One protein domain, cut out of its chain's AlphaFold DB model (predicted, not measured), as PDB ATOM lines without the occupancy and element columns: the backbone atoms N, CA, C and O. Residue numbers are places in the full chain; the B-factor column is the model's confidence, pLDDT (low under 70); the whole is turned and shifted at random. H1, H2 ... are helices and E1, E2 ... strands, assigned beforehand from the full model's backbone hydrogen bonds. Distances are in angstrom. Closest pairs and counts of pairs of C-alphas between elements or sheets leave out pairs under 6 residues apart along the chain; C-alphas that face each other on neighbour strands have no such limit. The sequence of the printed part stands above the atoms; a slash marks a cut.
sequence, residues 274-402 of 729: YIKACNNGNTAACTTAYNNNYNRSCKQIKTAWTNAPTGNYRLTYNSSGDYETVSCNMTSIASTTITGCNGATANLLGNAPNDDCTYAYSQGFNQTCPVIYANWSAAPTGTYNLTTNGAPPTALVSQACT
ATOM      1  N   TYR A 274     -46.474 -44.554  51.090       86.69
ATOM      2  CA  TYR A 274     -46.379 -43.798  49.836       86.69
ATOM      3  C   TYR A 274     -46.008 -44.691  48.649       86.69
ATOM      4  O   TYR A 274     -46.641 -44.617  47.599       86.69
ATOM      5  N   ILE A 275     -45.032 -45.586  48.832       92.50
ATOM      6  CA  ILE A 275     -44.583 -46.510  47.781       92.50
ATOM      7  C   ILE A 275     -45.706 -47.485  47.400       92.50
ATOM      8  O   ILE A 275     -46.029 -47.623  46.221       92.50
ATOM      9  N   LYS A 276     -46.355 -48.129  48.383       90.56
ATOM     10  CA  LYS A 276     -47.494 -49.032  48.125       90.56
ATOM     11  C   LYS A 276     -48.656 -48.306  47.453       90.56
ATOM     12  O   LYS A 276     -49.282 -48.864  46.555       90.56
ATOM     13  N   ALA A 277     -48.936 -47.075  47.876       85.44
ATOM     14  CA  ALA A 277     -50.017 -46.294  47.307       85.44
ATOM     15  C   ALA A 277     -49.719 -45.869  45.859       85.44
ATOM     16  O   ALA A 277     -50.570 -45.984  44.976       85.44
ATOM     17  N   CYS A 278     -48.481 -45.462  45.576       91.56
ATOM     18  CA  CYS A 278     -48.068 -45.178  44.209       91.56
ATOM     19  C   CYS A 278     -48.210 -46.423  43.317       91.56
ATOM     20  O   CYS A 278     -48.890 -46.359  42.289       91.56
ATOM     21  N   ASN A 279     -47.684 -47.579  43.758       91.94
ATOM     22  CA  ASN A 279     -47.742 -48.868  43.044       91.94
ATOM     23  C   ASN A 279     -49.154 -49.284  42.603       91.94
ATOM     24  O   ASN A 279     -49.311 -49.948  41.581       91.94
ATOM     25  N   ASN A 280     -50.176 -48.884  43.352       87.88
ATOM     26  CA  ASN A 280     -51.558 -49.273  43.107       87.88
ATOM     27  C   ASN A 280     -52.365 -48.249  42.281       87.88
ATOM     28  O   ASN A 280     -53.527 -48.522  41.988       87.88
ATOM     29  N   GLY A 281     -51.830 -47.077  41.913       87.50
ATOM     30  CA  GLY A 281     -52.602 -46.106  41.112       87.50
ATOM     31  C   GLY A 281     -52.552 -44.656  41.545       87.50
ATOM     32  O   GLY A 281     -52.909 -43.795  40.747       87.50
ATOM     33  N   ASN A 282     -52.190 -44.374  42.795       84.88
ATOM     34  CA  ASN A 282     -52.457 -43.064  43.371       84.88
ATOM     35  C   ASN A 282     -51.378 -42.046  42.966       84.88
ATOM     36  O   ASN A 282     -50.259 -42.078  43.477       84.88
ATOM     37  N   THR A 283     -51.735 -41.118  42.074       87.44
ATOM     38  CA  THR A 283     -50.834 -40.082  41.546       87.44
ATOM     39  C   THR A 283     -50.339 -39.123  42.627       87.44
ATOM     40  O   THR A 283     -49.151 -38.826  42.662       87.44
ATOM     41  N   ALA A 284     -51.190 -38.713  43.574       82.19
ATOM     42  CA  ALA A 284     -50.778 -37.857  44.691       82.19
ATOM     43  C   ALA A 284     -49.745 -38.551  45.595       82.19
ATOM     44  O   ALA A 284     -48.776 -37.934  46.043       82.19
ATOM     45  N   ALA A 285     -49.904 -39.860  45.819       86.56
ATOM     46  CA  ALA A 285     -48.902 -40.651  46.524       86.56
ATOM     47  C   ALA A 285     -47.596 -40.763  45.722       86.56
ATOM     48  O   ALA A 285     -46.527 -40.634  46.314       86.56
ATOM     49  N   CYS A 286     -47.665 -40.938  44.395       91.44
ATOM     50  CA  CYS A 286     -46.487 -40.945  43.521       91.44
ATOM     51  C   CYS A 286     -45.733 -39.606  43.541       91.44
ATOM     52  O   CYS A 286     -44.509 -39.612  43.658       91.44
ATOM     53  N   THR A 287     -46.440 -38.473  43.486       90.62
ATOM     54  CA  THR A 287     -45.863 -37.125  43.614       90.62
ATOM     55  C   THR A 287     -45.158 -36.949  44.954       90.62
ATOM     56  O   THR A 287     -44.019 -36.488  45.010       90.62
ATOM     57  N   THR A 288     -45.800 -37.345  46.054       86.31
ATOM     58  CA  THR A 288     -45.203 -37.207  47.387       86.31
ATOM     59  C   THR A 288     -44.005 -38.136  47.568       86.31
ATOM     60  O   THR A 288     -42.971 -37.702  48.080       86.31
ATOM     61  N   ALA A 289     -44.100 -39.384  47.102       91.12
ATOM     62  CA  ALA A 289     -42.986 -40.326  47.102       91.12
ATOM     63  C   ALA A 289     -41.793 -39.782  46.298       91.12
ATOM     64  O   ALA A 289     -40.654 -39.860  46.759       91.12
ATOM     65  N   TYR A 290     -42.055 -39.143  45.154       93.50
ATOM     66  CA  TYR A 290     -41.034 -38.486  44.346       93.50
ATOM     67  C   TYR A 290     -40.379 -37.321  45.084       93.50
ATOM     68  O   TYR A 290     -39.153 -37.276  45.203       93.50
ATOM     69  N   ASN A 291     -41.174 -36.389  45.613       89.75
ATOM     70  CA  ASN A 291     -40.670 -35.191  46.286       89.75
ATOM     71  C   ASN A 291     -39.816 -35.530  47.518       89.75
ATOM     72  O   ASN A 291     -38.871 -34.807  47.815       89.75
ATOM     73  N   ASN A 292     -40.087 -36.665  48.172       88.44
ATOM     74  CA  ASN A 292     -39.341 -37.146  49.337       88.44
ATOM     75  C   ASN A 292     -38.256 -38.193  49.017       88.44
ATOM     76  O   ASN A 292     -37.674 -38.756  49.940       88.44
ATOM     77  N   ASN A 293     -37.945 -38.454  47.740       93.69
ATOM     78  CA  ASN A 293     -36.921 -39.428  47.323       93.69
ATOM     79  C   ASN A 293     -37.191 -40.875  47.791       93.69
ATOM     80  O   ASN A 293     -36.261 -41.609  48.127       93.69
ATOM     81  N   TYR A 294     -38.456 -41.295  47.830       94.50
ATOM     82  CA  TYR A 294     -38.841 -42.645  48.258       94.50
ATOM     83  C   TYR A 294     -38.915 -43.653  47.112       94.50
ATOM     84  O   TYR A 294     -38.691 -44.837  47.343       94.50
ATOM     85  N   ASN A 295     -39.252 -43.218  45.893       95.75
ATOM     86  CA  ASN A 295     -39.522 -44.128  44.779       95.75
ATOM     87  C   ASN A 295     -38.995 -43.658  43.415       95.75
ATOM     88  O   ASN A 295     -39.554 -44.042  42.397       95.75
ATOM     89  N   ARG A 296     -37.942 -42.838  43.350       94.62
ATOM     90  CA  ARG A 296     -37.345 -42.470  42.049       94.62
ATOM     91  C   ARG A 296     -36.531 -43.612  41.439       94.62
ATOM     92  O   ARG A 296     -36.270 -43.613  40.244       94.62
ATOM     93  N   SER A 297     -36.134 -44.573  42.268       95.81
ATOM     94  CA  SER A 297     -35.347 -45.744  41.896       95.81
ATOM     95  C   SER A 297     -35.670 -46.935  42.794       95.81
ATOM     96  O   SER A 297     -36.165 -46.766  43.916       95.81
ATOM     97  N   CYS A 298     -35.368 -48.146  42.330       96.69
ATOM     98  CA  CYS A 298     -35.489 -49.356  43.132       96.69
ATOM     99  C   CYS A 298     -34.654 -49.224  44.422       96.69
ATOM    100  O   CYS A 298     -35.128 -49.562  45.510       96.69
ATOM    101  N   LYS A 299     -33.440 -48.656  44.345       95.44
ATOM    102  CA  LYS A 299     -32.574 -48.408  45.511       95.44
ATOM    103  C   LYS A 299     -33.222 -47.519  46.559       95.44
ATOM    104  O   LYS A 299     -33.107 -47.791  47.758       95.44
ATOM    105  N   GLN A 300     -33.869 -46.438  46.130       95.69
ATOM    106  CA  GLN A 300     -34.568 -45.543  47.048       95.69
ATOM    107  C   GLN A 300     -35.700 -46.270  47.765       95.69
ATOM    108  O   GLN A 300     -35.806 -46.147  48.983       95.69
ATOM    109  N   ILE A 301     -36.449 -47.114  47.053       96.31
ATOM    110  CA  ILE A 301     -37.485 -47.953  47.659       96.31
ATOM    111  C   ILE A 301     -36.880 -48.883  48.703       96.31
ATOM    112  O   ILE A 301     -37.370 -48.913  49.827       96.31
ATOM    113  N   LYS A 302     -35.793 -49.596  48.387       95.50
ATOM    114  CA  LYS A 302     -35.125 -50.491  49.348       95.50
ATOM    115  C   LYS A 302     -34.596 -49.746  50.575       95.50
ATOM    116  O   LYS A 302     -34.637 -50.279  51.678       95.50
ATOM    117  N   THR A 303     -34.123 -48.514  50.392       94.00
ATOM    118  CA  THR A 303     -33.632 -47.660  51.486       94.00
ATOM    119  C   THR A 303     -34.784 -47.164  52.364       94.00
ATOM    120  O   THR A 303     -34.694 -47.186  53.588       94.00
ATOM    121  N   ALA A 304     -35.879 -46.731  51.743       93.69
ATOM    122  CA  ALA A 304     -37.048 -46.168  52.410       93.69
ATOM    123  C   ALA A 304     -37.968 -47.248  53.018       93.69
ATOM    124  O   ALA A 304     -38.716 -46.994  53.963       93.69
ATOM    125  N   TRP A 305     -37.909 -48.468  52.482       93.94
ATOM    126  CA  TRP A 305     -38.648 -49.644  52.916       93.94
ATOM    127  C   TRP A 305     -37.709 -50.863  52.910       93.94
ATOM    128  O   TRP A 305     -37.692 -51.662  51.977       93.94
ATOM    129  N   THR A 306     -36.955 -51.037  54.002       91.25
ATOM    130  CA  THR A 306     -35.925 -52.088  54.155       91.25
ATOM    131  C   THR A 306     -36.429 -53.497  53.829       91.25
ATOM    132  O   THR A 306     -35.716 -54.286  53.212       91.25
ATOM    133  N   ASN A 307     -37.683 -53.796  54.183       89.62
ATOM    134  CA  ASN A 307     -38.337 -55.089  53.951       89.62
ATOM    135  C   ASN A 307     -39.285 -55.062  52.734       89.62
ATOM    136  O   ASN A 307     -40.314 -55.740  52.737       89.62
ATOM    137  N   ALA A 308     -39.001 -54.226  51.733       92.94
ATOM    138  CA  ALA A 308     -39.712 -54.240  50.460       92.94
ATOM    139  C   ALA A 308     -39.592 -55.634  49.805       92.94
ATOM    140  O   ALA A 308     -38.480 -56.154  49.721       92.94
ATOM    141  N   PRO A 309     -40.698 -56.270  49.375       93.50
ATOM    142  CA  PRO A 309     -40.644 -57.544  48.660       93.50
ATOM    143  C   PRO A 309     -40.104 -57.371  47.233       93.50
ATOM    144  O   PRO A 309     -40.281 -56.331  46.612       93.50
ATOM    145  N   THR A 310     -39.490 -58.404  46.661       94.69
ATOM    146  CA  THR A 310     -39.168 -58.411  45.223       94.69
ATOM    147  C   THR A 310     -40.452 -58.358  44.390       94.69
ATOM    148  O   THR A 310     -41.405 -59.083  44.678       94.69
ATOM    149  N   GLY A 311     -40.497 -57.508  43.360       95.81
ATOM    150  CA  GLY A 311     -41.680 -57.350  42.512       95.81
ATOM    151  C   GLY A 311     -41.651 -56.104  41.629       95.81
ATOM    152  O   GLY A 311     -40.622 -55.449  41.486       95.81
ATOM    153  N   ASN A 312     -42.802 -55.773  41.040       96.75
ATOM    154  CA  ASN A 312     -42.967 -54.590  40.197       96.75
ATOM    155  C   ASN A 312     -43.284 -53.350  41.040       96.75
ATOM    156  O   ASN A 312     -44.210 -53.361  41.855       96.75
ATOM    157  N   TYR A 313     -42.549 -52.271  40.794       96.62
ATOM    158  CA  TYR A 313     -42.693 -50.986  41.463       96.62
ATOM    159  C   TYR A 313     -42.902 -49.867  40.456       96.62
ATOM    160  O   TYR A 313     -42.348 -49.891  39.364       96.62
ATOM    161  N   ARG A 314     -43.694 -48.867  40.837       95.75
ATOM    162  CA  ARG A 314     -43.891 -47.651  40.056       95.75
ATOM    163  C   ARG A 314     -42.871 -46.612  40.485       95.75
ATOM    164  O   ARG A 314     -42.969 -46.058  41.583       95.75
ATOM    165  N   LEU A 315     -41.884 -46.398  39.626       95.50
ATOM    166  CA  LEU A 315     -40.823 -45.433  39.833       95.50
ATOM    167  C   LEU A 315     -41.248 -44.088  39.252       95.50
ATOM    168  O   LEU A 315     -41.475 -43.983  38.047       95.50
ATOM    169  N   THR A 316     -41.401 -43.080  40.107       94.75
ATOM    170  CA  THR A 316     -41.823 -41.745  39.671       94.75
ATOM    171  C   THR A 316     -40.621 -40.989  39.104       94.75
ATOM    172  O   THR A 316     -39.565 -40.958  39.740       94.75
ATOM    173  N   TYR A 317     -40.770 -40.341  37.948       93.25
ATOM    174  CA  TYR A 317     -39.675 -39.617  37.284       93.25
ATOM    175  C   TYR A 317     -39.849 -38.092  37.245       93.25
ATOM    176  O   TYR A 317     -38.925 -37.397  36.824       93.25
ATOM    177  N   ASN A 318     -40.981 -37.548  37.708       92.50
ATOM    178  CA  ASN A 318     -41.190 -36.103  37.837       92.50
ATOM    179  C   ASN A 318     -42.119 -35.719  39.010       92.50
ATOM    180  O   ASN A 318     -42.767 -36.560  39.634       92.50
ATOM    181  N   SER A 319     -42.212 -34.420  39.306       92.81
ATOM    182  CA  SER A 319     -43.056 -33.893  40.389       92.81
ATOM    183  C   SER A 319     -44.559 -33.956  40.097       92.81
ATOM    184  O   SER A 319     -45.358 -33.817  41.021       92.81
ATOM    185  N   SER A 320     -44.969 -34.195  38.849       91.81
ATOM    186  CA  SER A 320     -46.378 -34.401  38.483       91.81
ATOM    187  C   SER A 320     -46.900 -35.778  38.900       91.81
ATOM    188  O   SER A 320     -48.104 -36.011  38.852       91.81
ATOM    189  N   GLY A 321     -46.013 -36.672  39.353       90.25
ATOM    190  CA  GLY A 321     -46.382 -38.022  39.762       90.25
ATOM    191  C   GLY A 321     -46.400 -39.019  38.607       90.25
ATOM    192  O   GLY A 321     -46.919 -40.119  38.793       90.25
ATOM    193  N   ASP A 322     -45.839 -38.667  37.446       92.69
ATOM    194  CA  ASP A 322     -45.711 -39.597  36.327       92.69
ATOM    195  C   ASP A 322     -44.676 -40.678  36.653       92.69
ATOM    196  O   ASP A 322     -43.612 -40.399  37.220       92.69
ATOM    197  N   TYR A 323     -44.994 -41.924  36.308       94.88
ATOM    198  CA  TYR A 323     -44.226 -43.091  36.723       94.88
ATOM    199  C   TYR A 323     -44.059 -44.122  35.611       94.88
ATOM    200  O   TYR A 323     -44.856 -44.207  34.679       94.88
ATOM    201  N   GLU A 324     -43.064 -44.984  35.786       94.75
ATOM    202  CA  GLU A 324     -42.867 -46.201  34.999       94.75
ATOM    203  C   GLU A 324     -42.870 -47.423  35.909       94.75
ATOM    204  O   GLU A 324     -42.504 -47.340  37.078       94.75
ATOM    205  N   THR A 325     -43.311 -48.569  35.393       95.69
ATOM    206  CA  THR A 325     -43.302 -49.812  36.175       95.69
ATOM    207  C   THR A 325     -42.012 -50.577  35.912       95.69
ATOM    208  O   THR A 325     -41.783 -51.018  34.789       95.69
ATOM    209  N   VAL A 326     -41.201 -50.765  36.951       95.69
ATOM    210  CA  VAL A 326     -39.909 -51.454  36.903       95.69
ATOM    211  C   VAL A 326     -39.916 -52.646  37.860       95.69
ATOM    212  O   VAL A 326     -40.388 -52.547  38.992       95.69
ATOM    213  N   SER A 327     -39.401 -53.787  37.401       95.56
ATOM    214  CA  SER A 327     -39.210 -54.973  38.240       95.56
ATOM    215  C   SER A 327     -37.939 -54.817  39.076       95.56
ATOM    216  O   SER A 327     -36.841 -54.793  38.527       95.56
ATOM    217  N   CYS A 328     -38.081 -54.762  40.397       96.38
ATOM    218  CA  CYS A 328     -36.977 -54.594  41.338       96.38
ATOM    219  C   CYS A 328     -36.759 -55.880  42.153       96.38
ATOM    220  O   CYS A 328     -37.693 -56.387  42.785       96.38
ATOM    221  N   ASN A 329     -35.521 -56.379  42.206       95.06
ATOM    222  CA  ASN A 329     -35.127 -57.444  43.129       95.06
ATOM    223  C   ASN A 329     -34.644 -56.853  44.456       95.06
ATOM    224  O   ASN A 329     -33.583 -56.254  44.510       95.06
ATOM    225  N   MET A 330     -35.409 -57.049  45.527       95.25
ATOM    226  CA  MET A 330     -35.176 -56.404  46.819       95.25
ATOM    227  C   MET A 330     -34.334 -57.246  47.793       95.25
ATOM    228  O   MET A 330     -34.345 -56.960  48.994       95.25
ATOM    229  N   THR A 331     -33.616 -58.285  47.344       87.44
ATOM    230  CA  THR A 331     -32.820 -59.147  48.248       87.44
ATOM    231  C   THR A 331     -31.618 -58.416  48.848       87.44
ATOM    232  O   THR A 331     -31.324 -58.581  50.029       87.44
ATOM    233  N   SER A 332     -30.966 -57.545  48.078       89.88
ATOM    234  CA  SER A 332     -29.807 -56.746  48.496       89.88
ATOM    235  C   SER A 332     -29.795 -55.385  47.792       89.88
ATOM    236  O   SER A 332     -30.490 -55.193  46.796       89.88
ATOM    237  N   ILE A 333     -29.001 -54.422  48.275       90.00
ATOM    238  CA  ILE A 333     -28.846 -53.124  47.586       90.00
ATOM    239  C   ILE A 333     -28.269 -53.329  46.174       90.00
ATOM    240  O   ILE A 333     -28.739 -52.699  45.227       90.00
ATOM    241  N   ALA A 334     -27.307 -54.241  46.013       90.81
ATOM    242  CA  ALA A 334     -26.723 -54.564  44.714       90.81
ATOM    243  C   ALA A 334     -27.763 -55.136  43.739       90.81
ATOM    244  O   ALA A 334     -27.975 -54.573  42.672       90.81
ATOM    245  N   SER A 335     -28.492 -56.189  44.119       92.06
ATOM    246  CA  SER A 335     -29.541 -56.760  43.255       92.06
ATOM    247  C   SER A 335     -30.635 -55.741  42.916       92.06
ATOM    248  O   SER A 335     -31.085 -55.672  41.771       92.06
ATOM    249  N   THR A 336     -31.006 -54.887  43.874       93.75
ATOM    250  CA  THR A 336     -32.011 -53.832  43.688       93.75
ATOM    251  C   THR A 336     -31.562 -52.812  42.645       93.75
ATOM    252  O   THR A 336     -32.314 -52.476  41.735       93.75
ATOM    253  N   THR A 337     -30.330 -52.327  42.766       94.25
ATOM    254  CA  THR A 337     -29.762 -51.310  41.869       94.25
ATOM    255  C   THR A 337     -29.472 -51.876  40.480       94.25
ATOM    256  O   THR A 337     -29.790 -51.243  39.481       94.25
ATOM    257  N   ILE A 338     -28.953 -53.104  40.387       94.50
ATOM    258  CA  ILE A 338     -28.709 -53.781  39.106       94.50
ATOM    259  C   ILE A 338     -30.032 -54.000  38.355       94.50
ATOM    260  O   ILE A 338     -30.143 -53.651  37.181       94.50
ATOM    261  N   THR A 339     -31.062 -54.531  39.026       94.94
ATOM    262  CA  THR A 339     -32.377 -54.741  38.391       94.94
ATOM    263  C   THR A 339     -33.070 -53.436  38.019       94.94
ATOM    264  O   THR A 339     -33.606 -53.332  36.916       94.94
ATOM    265  N   GLY A 340     -32.995 -52.423  38.883       93.69
ATOM    266  CA  GLY A 340     -33.507 -51.089  38.585       93.69
ATOM    267  C   GLY A 340     -32.829 -50.452  37.375       93.69
ATOM    268  O   GLY A 340     -33.514 -49.916  36.508       93.69
ATOM    269  N   CYS A 341     -31.507 -50.598  37.244       93.88
ATOM    270  CA  CYS A 341     -30.772 -50.112  36.076       93.88
ATOM    271  C   CYS A 341     -31.148 -50.854  34.781       93.88
ATOM    272  O   CYS A 341     -31.282 -50.242  33.721       93.88
ATOM    273  N   ASN A 342     -31.379 -52.168  34.852       93.06
ATOM    274  CA  ASN A 342     -31.835 -52.946  33.697       93.06
ATOM    275  C   ASN A 342     -33.226 -52.528  33.204       93.06
ATOM    276  O   ASN A 342     -33.494 -52.593  32.007       93.06
ATOM    277  N   GLY A 343     -34.111 -52.123  34.116       90.88
ATOM    278  CA  GLY A 343     -35.449 -51.639  33.779       90.88
ATOM    279  C   GLY A 343     -35.541 -50.131  33.539       90.88
ATOM    280  O   GLY A 343     -36.628 -49.647  33.230       90.88
ATOM    281  N   ALA A 344     -34.444 -49.385  33.691       87.44
ATOM    282  CA  ALA A 344     -34.446 -47.937  33.543       87.44
ATOM    283  C   ALA A 344     -34.618 -47.531  32.072       87.44
ATOM    284  O   ALA A 344     -33.886 -47.979  31.190       87.44
ATOM    285  N   THR A 345     -35.569 -46.637  31.810       88.94
ATOM    286  CA  THR A 345     -35.732 -45.981  30.508       88.94
ATOM    287  C   THR A 345     -35.051 -44.609  30.501       88.94
ATOM    288  O   THR A 345     -34.571 -44.122  31.528       88.94
ATOM    289  N   ALA A 346     -35.080 -43.923  29.354       86.25
ATOM    290  CA  ALA A 346     -34.591 -42.549  29.234       86.25
ATOM    291  C   ALA A 346     -35.219 -41.571  30.252       86.25
ATOM    292  O   ALA A 346     -34.536 -40.648  30.693       86.25
ATOM    293  N   ASN A 347     -36.476 -41.783  30.666       87.19
ATOM    294  CA  ASN A 347     -37.144 -40.918  31.645       87.19
ATOM    295  C   ASN A 347     -36.554 -41.079  33.055       87.19
ATOM    296  O   ASN A 347     -36.412 -40.102  33.787       87.19
ATOM    297  N   LEU A 348     -36.184 -42.306  33.435       86.50
ATOM    298  CA  LEU A 348     -35.638 -42.612  34.760       86.50
ATOM    299  C   LEU A 348     -34.159 -42.219  34.896       86.50
ATOM    300  O   LEU A 348     -33.711 -41.856  35.981       86.50
ATOM    301  N   LEU A 349     -33.415 -42.233  33.788       83.31
ATOM    302  CA  LEU A 349     -31.976 -41.958  33.740       83.31
ATOM    303  C   LEU A 349     -31.601 -40.468  33.882       83.31
ATOM    304  O   LEU A 349     -30.434 -40.145  34.091       83.31
ATOM    305  N   GLY A 350     -32.566 -39.545  33.793       73.00
ATOM    306  CA  GLY A 350     -32.329 -38.095  33.897       73.00
ATOM    307  C   GLY A 350     -32.179 -37.549  35.326       73.00
ATOM    308  O   GLY A 350     -31.916 -36.362  35.498       73.00
ATOM    309  N   ASN A 351     -32.347 -38.391  36.349       69.19
ATOM    310  CA  ASN A 351     -32.494 -37.972  37.747       69.19
ATOM    311  C   ASN A 351     -31.256 -38.245  38.623       69.19
ATOM    312  O   ASN A 351     -31.391 -38.480  39.829       69.19
ATOM    313  N   ALA A 352     -30.046 -38.199  38.055       64.31
ATOM    314  CA  ALA A 352     -28.801 -38.353  38.812       64.31
ATOM    315  C   ALA A 352     -28.739 -37.385  40.022       64.31
ATOM    316  O   ALA A 352     -29.161 -36.232  39.913       64.31
ATOM    317  N   PRO A 353     -28.233 -37.820  41.195       65.88
ATOM    318  CA  PRO A 353     -27.607 -39.116  41.495       65.88
ATOM    319  C   PRO A 353     -28.603 -40.206  41.935       65.88
ATOM    320  O   PRO A 353     -28.208 -41.204  42.535       65.88
ATOM    321  N   ASN A 354     -29.903 -39.987  41.743       75.62
ATOM    322  CA  ASN A 354     -30.948 -40.822  42.329       75.62
ATOM    323  C   ASN A 354     -31.385 -41.992  41.445       75.62
ATOM    324  O   ASN A 354     -32.173 -42.811  41.922       75.62
ATOM    325  N   ASP A 355     -30.908 -42.083  40.203       85.38
ATOM    326  CA  ASP A 355     -31.175 -43.214  39.321       85.38
ATOM    327  C   ASP A 355     -30.303 -44.432  39.681       85.38
ATOM    328  O   ASP A 355     -29.177 -44.310  40.177       85.38
ATOM    329  N   ASP A 356     -30.843 -45.631  39.454       91.50
ATOM    330  CA  ASP A 356     -30.182 -46.881  39.839       91.50
ATOM    331  C   ASP A 356     -28.876 -47.130  39.065       91.50
ATOM    332  O   ASP A 356     -27.944 -47.695  39.632       91.50
ATOM    333  N   CYS A 357     -28.771 -46.689  37.804       90.25
ATOM    334  CA  CYS A 357     -27.587 -46.923  36.975       90.25
ATOM    335  C   CYS A 357     -26.374 -46.115  37.439       90.25
ATOM    336  O   CYS A 357     -25.285 -46.674  37.585       90.25
ATOM    337  N   THR A 358     -26.552 -44.819  37.710       88.00
ATOM    338  CA  THR A 358     -25.488 -43.949  38.230       88.00
ATOM    339  C   THR A 358     -24.994 -44.454  39.583       88.00
ATOM    340  O   THR A 358     -23.786 -44.516  39.831       88.00
ATOM    341  N   TYR A 359     -25.916 -44.867  40.460       89.06
ATOM    342  CA  TYR A 359     -25.547 -45.413  41.760       89.06
ATOM    343  C   TYR A 359     -24.824 -46.759  41.628       89.06
ATOM    344  O   TYR A 359     -23.742 -46.909  42.200       89.06
ATOM    345  N   ALA A 360     -25.366 -47.701  40.847       89.88
ATOM    346  CA  ALA A 360     -24.748 -49.003  40.601       89.88
ATOM    347  C   ALA A 360     -23.322 -48.852  40.058       89.88
ATOM    348  O   ALA A 360     -22.415 -49.534  40.531       89.88
ATOM    349  N   TYR A 361     -23.093 -47.896  39.155       88.38
ATOM    350  CA  TYR A 361     -21.757 -47.600  38.653       88.38
ATOM    351  C   TYR A 361     -20.812 -47.114  39.761       88.38
ATOM    352  O   TYR A 361     -19.705 -47.634  39.902       88.38
ATOM    353  N   SER A 362     -21.256 -46.141  40.571       86.62
ATOM    354  CA  SER A 362     -20.445 -45.547  41.646       86.62
ATOM    355  C   SER A 362     -20.023 -46.553  42.718       86.62
ATOM    356  O   SER A 362     -18.982 -46.382  43.346       86.62
ATOM    357  N   GLN A 363     -20.838 -47.591  42.924       88.19
ATOM    358  CA  GLN A 363     -20.562 -48.678  43.860       88.19
ATOM    359  C   GLN A 363     -19.849 -49.865  43.199       88.19
ATOM    360  O   GLN A 363     -19.512 -50.824  43.884       88.19
ATOM    361  N   GLY A 364     -19.628 -49.823  41.881       87.94
ATOM    362  CA  GLY A 364     -19.031 -50.929  41.143       87.94
ATOM    363  C   GLY A 364     -19.913 -52.174  41.120       87.94
ATOM    364  O   GLY A 364     -19.394 -53.266  41.274       87.94
ATOM    365  N   PHE A 365     -21.231 -52.037  40.953       90.69
ATOM    366  CA  PHE A 365     -22.171 -53.166  40.897       90.69
ATOM    367  C   PHE A 365     -22.472 -53.654  39.475       90.69
ATOM    368  O   PHE A 365     -22.717 -54.840  39.282       90.69
ATOM    369  N   ASN A 366     -22.468 -52.767  38.474       91.25
ATOM    370  CA  ASN A 366     -22.849 -53.094  37.091       91.25
ATOM    371  C   ASN A 366     -21.787 -52.692  36.052       91.25
ATOM    372  O   ASN A 366     -22.119 -52.335  34.925       91.25
ATOM    373  N   GLN A 367     -20.506 -52.738  36.418       87.19
ATOM    374  CA  GLN A 367     -19.414 -52.394  35.498       87.19
ATOM    375  C   GLN A 367     -19.121 -53.518  34.493       87.19
ATOM    376  O   GLN A 367     -18.833 -53.255  33.329       87.19
ATOM    377  N   THR A 368     -19.196 -54.776  34.937       86.06
ATOM    378  CA  THR A 368     -18.958 -55.970  34.112       86.06
ATOM    379  C   THR A 368     -19.877 -57.113  34.553       86.06
ATOM    380  O   THR A 368     -20.391 -57.106  35.673       86.06
ATOM    381  N   CYS A 369     -20.073 -58.126  33.701       84.94
ATOM    382  CA  CYS A 369     -20.847 -59.315  34.078       84.94
ATOM    383  C   CYS A 369     -20.268 -60.052  35.309       84.94
ATOM    384  O   CYS A 369     -21.046 -60.340  36.217       84.94
ATOM    385  N   PRO A 370     -18.946 -60.310  35.423       80.25
ATOM    386  CA  PRO A 370     -18.378 -60.904  36.639       80.25
ATOM    387  C   PRO A 370     -18.674 -60.098  37.908       80.25
ATOM    388  O   PRO A 370     -19.010 -60.666  38.941       80.25
ATOM    389  N   VAL A 371     -18.621 -58.767  37.815       82.38
ATOM    390  CA  VAL A 371     -18.912 -57.866  38.935       82.38
ATOM    391  C   VAL A 371     -20.379 -57.950  39.375       82.38
ATOM    392  O   VAL A 371     -20.657 -57.925  40.576       82.38
ATOM    393  N   ILE A 372     -21.319 -58.107  38.434       87.19
ATOM    394  CA  ILE A 372     -22.734 -58.350  38.753       87.19
ATOM    395  C   ILE A 372     -22.875 -59.625  39.582       87.19
ATOM    396  O   ILE A 372     -23.493 -59.584  40.643       87.19
ATOM    397  N   TYR A 373     -22.271 -60.731  39.144       81.50
ATOM    398  CA  TYR A 373     -22.366 -62.012  39.849       81.50
ATOM    399  C   TYR A 373     -21.642 -62.012  41.198       81.50
ATOM    400  O   TYR A 373     -22.121 -62.632  42.141       81.50
ATOM    401  N   ALA A 374     -20.548 -61.259  41.327       75.44
ATOM    402  CA  ALA A 374     -19.861 -61.070  42.602       75.44
ATOM    403  C   ALA A 374     -20.746 -60.360  43.644       75.44
ATOM    404  O   ALA A 374     -20.742 -60.717  44.819       75.44
ATOM    405  N   ASN A 375     -21.526 -59.361  43.219       81.62
ATOM    406  CA  ASN A 375     -22.382 -58.566  44.110       81.62
ATOM    407  C   ASN A 375     -23.817 -59.112  44.233       81.62
ATOM    408  O   ASN A 375     -24.561 -58.760  45.155       81.62
ATOM    409  N   TRP A 376     -24.227 -59.964  43.298       87.88
ATOM    410  CA  TRP A 376     -25.516 -60.635  43.251       87.88
ATOM    411  C   TRP A 376     -25.316 -62.055  42.705       87.88
ATOM    412  O   TRP A 376     -25.565 -62.333  41.536       87.88
ATOM    413  N   SER A 377     -24.889 -62.973  43.576       78.62
ATOM    414  CA  SER A 377     -24.598 -64.376  43.224       78.62
ATOM    415  C   SER A 377     -25.782 -65.107  42.584       78.62
ATOM    416  O   SER A 377     -25.604 -65.925  41.690       78.62
ATOM    417  N   ALA A 378     -27.006 -64.757  42.987       79.06
ATOM    418  CA  ALA A 378     -28.250 -65.268  42.415       79.06
ATOM    419  C   ALA A 378     -28.758 -64.464  41.197       79.06
ATOM    420  O   ALA A 378     -29.950 -64.528  40.878       79.06
ATOM    421  N   ALA A 379     -27.918 -63.645  40.553       84.75
ATOM    422  CA  ALA A 379     -28.308 -62.915  39.354       84.75
ATOM    423  C   ALA A 379     -28.684 -63.906  38.234       84.75
ATOM    424  O   ALA A 379     -27.920 -64.825  37.935       84.75
ATOM    425  N   PRO A 380     -29.859 -63.767  37.597       86.88
ATOM    426  CA  PRO A 380     -30.250 -64.652  36.511       86.88
ATOM    427  C   PRO A 380     -29.347 -64.453  35.289       86.88
ATOM    428  O   PRO A 380     -28.778 -63.383  35.065       86.88
ATOM    429  N   THR A 381     -29.250 -65.472  34.440       86.25
ATOM    430  CA  THR A 381     -28.703 -65.275  33.090       86.25
ATOM    431  C   THR A 381     -29.624 -64.335  32.311       86.25
ATOM    432  O   THR A 381     -30.845 -64.492  32.348       86.25
ATOM    433  N   GLY A 382     -29.058 -63.348  31.621       91.56
ATOM    434  CA  GLY A 382     -29.840 -62.348  30.900       91.56
ATOM    435  C   GLY A 382     -29.002 -61.187  30.386       91.56
ATOM    436  O   GLY A 382     -27.782 -61.175  30.520       91.56
ATOM    437  N   THR A 383     -29.660 -60.202  29.784       93.44
ATOM    438  CA  THR A 383     -29.002 -58.981  29.316       93.44
ATOM    439  C   THR A 383     -29.026 -57.921  30.410       93.44
ATOM    440  O   THR A 383     -30.083 -57.645  30.978       93.44
ATOM    441  N   TYR A 384     -27.868 -57.329  30.691       92.81
ATOM    442  CA  TYR A 384     -27.693 -56.297  31.703       92.81
ATOM    443  C   TYR A 384     -27.218 -54.989  31.079       92.81
ATOM    444  O   TYR A 384     -26.427 -54.991  30.136       92.81
ATOM    445  N   ASN A 385     -27.685 -53.872  31.629       92.50
ATOM    446  CA  ASN A 385     -27.227 -52.539  31.271       92.50
ATOM    447  C   ASN A 385     -25.954 -52.224  32.063       92.50
ATOM    448  O   ASN A 385     -26.009 -51.877  33.248       92.50
ATOM    449  N   LEU A 386     -24.805 -52.377  31.404       89.19
ATOM    450  CA  LEU A 386     -23.504 -52.083  31.987       89.19
ATOM    451  C   LEU A 386     -23.137 -50.613  31.808       89.19
ATOM    452  O   LEU A 386     -23.465 -49.981  30.798       89.19
ATOM    453  N   THR A 387     -22.426 -50.076  32.792       82.69
ATOM    454  CA  THR A 387     -21.973 -48.684  32.838       82.69
ATOM    455  C   THR A 387     -20.450 -48.627  32.716       82.69
ATOM    456  O   THR A 387     -19.710 -49.165  33.540       82.69
ATOM    457  N   THR A 388     -19.952 -47.975  31.663       77.50
ATOM    458  CA  THR A 388     -18.511 -47.756  31.461       77.50
ATOM    459  C   THR A 388     -18.042 -46.463  32.127       77.50
ATOM    460  O   THR A 388     -18.804 -45.503  32.250       77.50
ATOM    461  N   ASN A 389     -16.768 -46.412  32.525       60.22
ATOM    462  CA  ASN A 389     -16.217 -45.306  33.305       60.22
ATOM    463  C   ASN A 389     -16.379 -43.933  32.634       60.22
ATOM    464  O   ASN A 389     -15.905 -43.723  31.520       60.22
ATOM    465  N   GLY A 390     -17.054 -43.008  33.326       53.12
ATOM    466  CA  GLY A 390     -17.276 -41.628  32.876       53.12
ATOM    467  C   GLY A 390     -18.357 -41.449  31.808       53.12
ATOM    468  O   GLY A 390     -18.519 -40.342  31.295       53.12
ATOM    469  N   ALA A 391     -19.095 -42.503  31.456       53.72
ATOM    470  CA  ALA A 391     -20.095 -42.417  30.407       53.72
ATOM    471  C   ALA A 391     -21.422 -41.849  30.964       53.72
ATOM    472  O   ALA A 391     -21.904 -42.328  31.993       53.72
ATOM    473  N   PRO A 392     -22.019 -40.818  30.331       58.88
ATOM    474  CA  PRO A 392     -23.325 -40.303  30.735       58.88
ATOM    475  C   PRO A 392     -24.403 -41.398  30.616       58.88
ATOM    476  O   PRO A 392     -24.208 -42.355  29.865       58.88
ATOM    477  N   PRO A 393     -25.568 -41.254  31.277       57.84
ATOM    478  CA  PRO A 393     -26.631 -42.268  31.277       57.84
ATOM    479  C   PRO A 393     -27.099 -42.731  29.883       57.84
ATOM    480  O   PRO A 393     -27.673 -43.802  29.740       57.84
ATOM    481  N   THR A 394     -26.824 -41.964  28.827       59.94
ATOM    482  CA  THR A 394     -27.090 -42.326  27.426       59.94
ATOM    483  C   THR A 394     -26.142 -43.380  26.838       59.94
ATOM    484  O   THR A 394     -26.330 -43.782  25.695       59.94
ATOM    485  N   ALA A 395     -25.124 -43.823  27.575       67.69
ATOM    486  CA  ALA A 395     -24.098 -44.764  27.121       67.69
ATOM    487  C   ALA A 395     -24.173 -46.128  27.834       67.69
ATOM    488  O   ALA A 395     -23.149 -46.771  28.063       67.69
ATOM    489  N   LEU A 396     -25.381 -46.574  28.202       82.00
ATOM    490  CA  LEU A 396     -25.592 -47.934  28.699       82.00
ATOM    491  C   LEU A 396     -25.251 -48.942  27.599       82.00
ATOM    492  O   LEU A 396     -25.822 -48.907  26.506       82.00
ATOM    493  N   VAL A 397     -24.334 -49.858  27.900       85.38
ATOM    494  CA  VAL A 397     -24.003 -50.975  27.014       85.38
ATOM    495  C   VAL A 397     -24.816 -52.174  27.473       85.38
ATOM    496  O   VAL A 397     -24.565 -52.739  28.535       85.38
ATOM    497  N   SER A 398     -25.813 -52.552  26.679       89.81
ATOM    498  CA  SER A 398     -26.590 -53.760  26.937       89.81
ATOM    499  C   SER A 398     -25.737 -54.983  26.586       89.81
ATOM    500  O   SER A 398     -25.396 -55.186  25.421       89.81
ATOM    501  N   GLN A 399     -25.357 -55.779  27.585       91.75
ATOM    502  CA  GLN A 399     -24.504 -56.955  27.418       91.75
ATOM    503  C   GLN A 399     -25.199 -58.208  27.950       91.75
ATOM    504  O   GLN A 399     -25.712 -58.224  29.067       91.75
ATOM    505  N   ALA A 400     -25.201 -59.280  27.153       90.75
ATOM    506  CA  ALA A 400     -25.629 -60.592  27.617       90.75
ATOM    507  C   ALA A 400     -24.618 -61.123  28.646       90.75
ATOM    508  O   ALA A 400     -23.454 -61.351  28.320       90.75
ATOM    509  N   CYS A 401     -25.076 -61.316  29.879       85.38
ATOM    510  CA  CYS A 401     -24.334 -61.972  30.940       85.38
ATOM    511  C   CYS A 401     -24.876 -63.391  31.106       85.38
ATOM    512  O   CYS A 401     -26.051 -63.601  31.421       85.38
ATOM    513  N   THR A 402     -24.012 -64.370  30.873       81.38
ATOM    514  CA  THR A 402     -24.278 -65.772  31.177       81.38
ATOM    515  C   THR A 402     -23.631 -66.108  32.506       81.38
ATOM    516  O   THR A 402     -22.417 -65.962  32.653       81.38
TER     517      THR A 402
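AT A GLANCE: This is residues 274 to 402 of the 729 residues of an uncharacterized protein of Candidatus Melainabacteria bacterium GWA2_34_9 (UniProt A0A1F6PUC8). Two strand hairpins, E1 with E2 and E3 with E4, stand one after the other along the longest axis, with H4 between them near the middle. H1 and H2 pack together on E1 at one end, H3 packs on H4 beside the first hairpin, H5 crosses H4, and H6 covers the second hairpin at the other end. The printed part has 129 residues with six named helices and four named strands, in the order H1 H2 H3 E1 E2 H4 H5 H6 E3 E4; each hairpin is a two-stranded antiparallel sheet, and the class is mixed, helices and strands. The whole is compact, with a radius of gyration of the C-alphas of 13.7 A and spans of 40 by 29 by 20 A.

HOW THE PARTS SIT: E1, residues 311 to 316, and E2, residues 323 to 328, form an antiparallel hairpin at 147 degrees; N 313 and O 326 are within hydrogen-bond range at 2.8 A. H4, residues 333 to 342, has its C-alpha of Thr 339 5.5 A from that of Cys 328 in E2, their closest pair. H4 is the hub, touching three helices. H3, residues 298 to 304, touches it at a tilt of 37 degrees, only just steep, opposite ways; the closest C-alphas, of Cys 298 and Gly 340, are 5.3 A apart. H5, residues 356 to 362, touches H4 at a steep tilt of 60 degrees, with the C-alphas of Cys 341 and Cys 357 closest at 4.6 A. H6, residues 369 to 375, only just touches H4, with 3 pairs of C-alphas within 8 A, the closest those of Ala 334 and Asn 375 at 5.9 A. E3, residues 382 to 386, and E4, residues 397 to 401, form the second antiparallel hairpin, with N 384 and O 399 at 2.8 A. The closest C-alphas of H4 and E3, of Asn 342 and Asn 385, are 5.2 A apart; those of H6 and E4, of Cys 369 and Cys 401, 5.4 A. H1, residues 274 to 279, touches H2, residues 283 to 291, at a steep tilt of 53 degrees, closest at the C-alphas of Cys 278 and Cys 286, 4.6 A. The closest C-alphas of H1 and E1, of Asn 279 and Arg 314, are 5.0 A apart. In all six helices every O i to N i+4 pair is within hydrogen-bond range.

IN THESE COORDINATES: H1 begins at C-alpha 274, (-46.379, -43.798, 49.836). E1 is 15.9 A long, E2 14.4 A, H4 14.2 A and H2 12.2 A. E4 ends at C-alpha 401, (-24.334, -61.972, 30.940).

THE WHOLE: The C-alphas farthest apart, of Ala 284 and Thr 402, are 40.8 A apart. The printed part has no cut, and H4 to H5, residues 343 to 355, is the long link. Mean pLDDT of the printed part is 87.6; residues 351 to 353 and 389 to 395 are under 70.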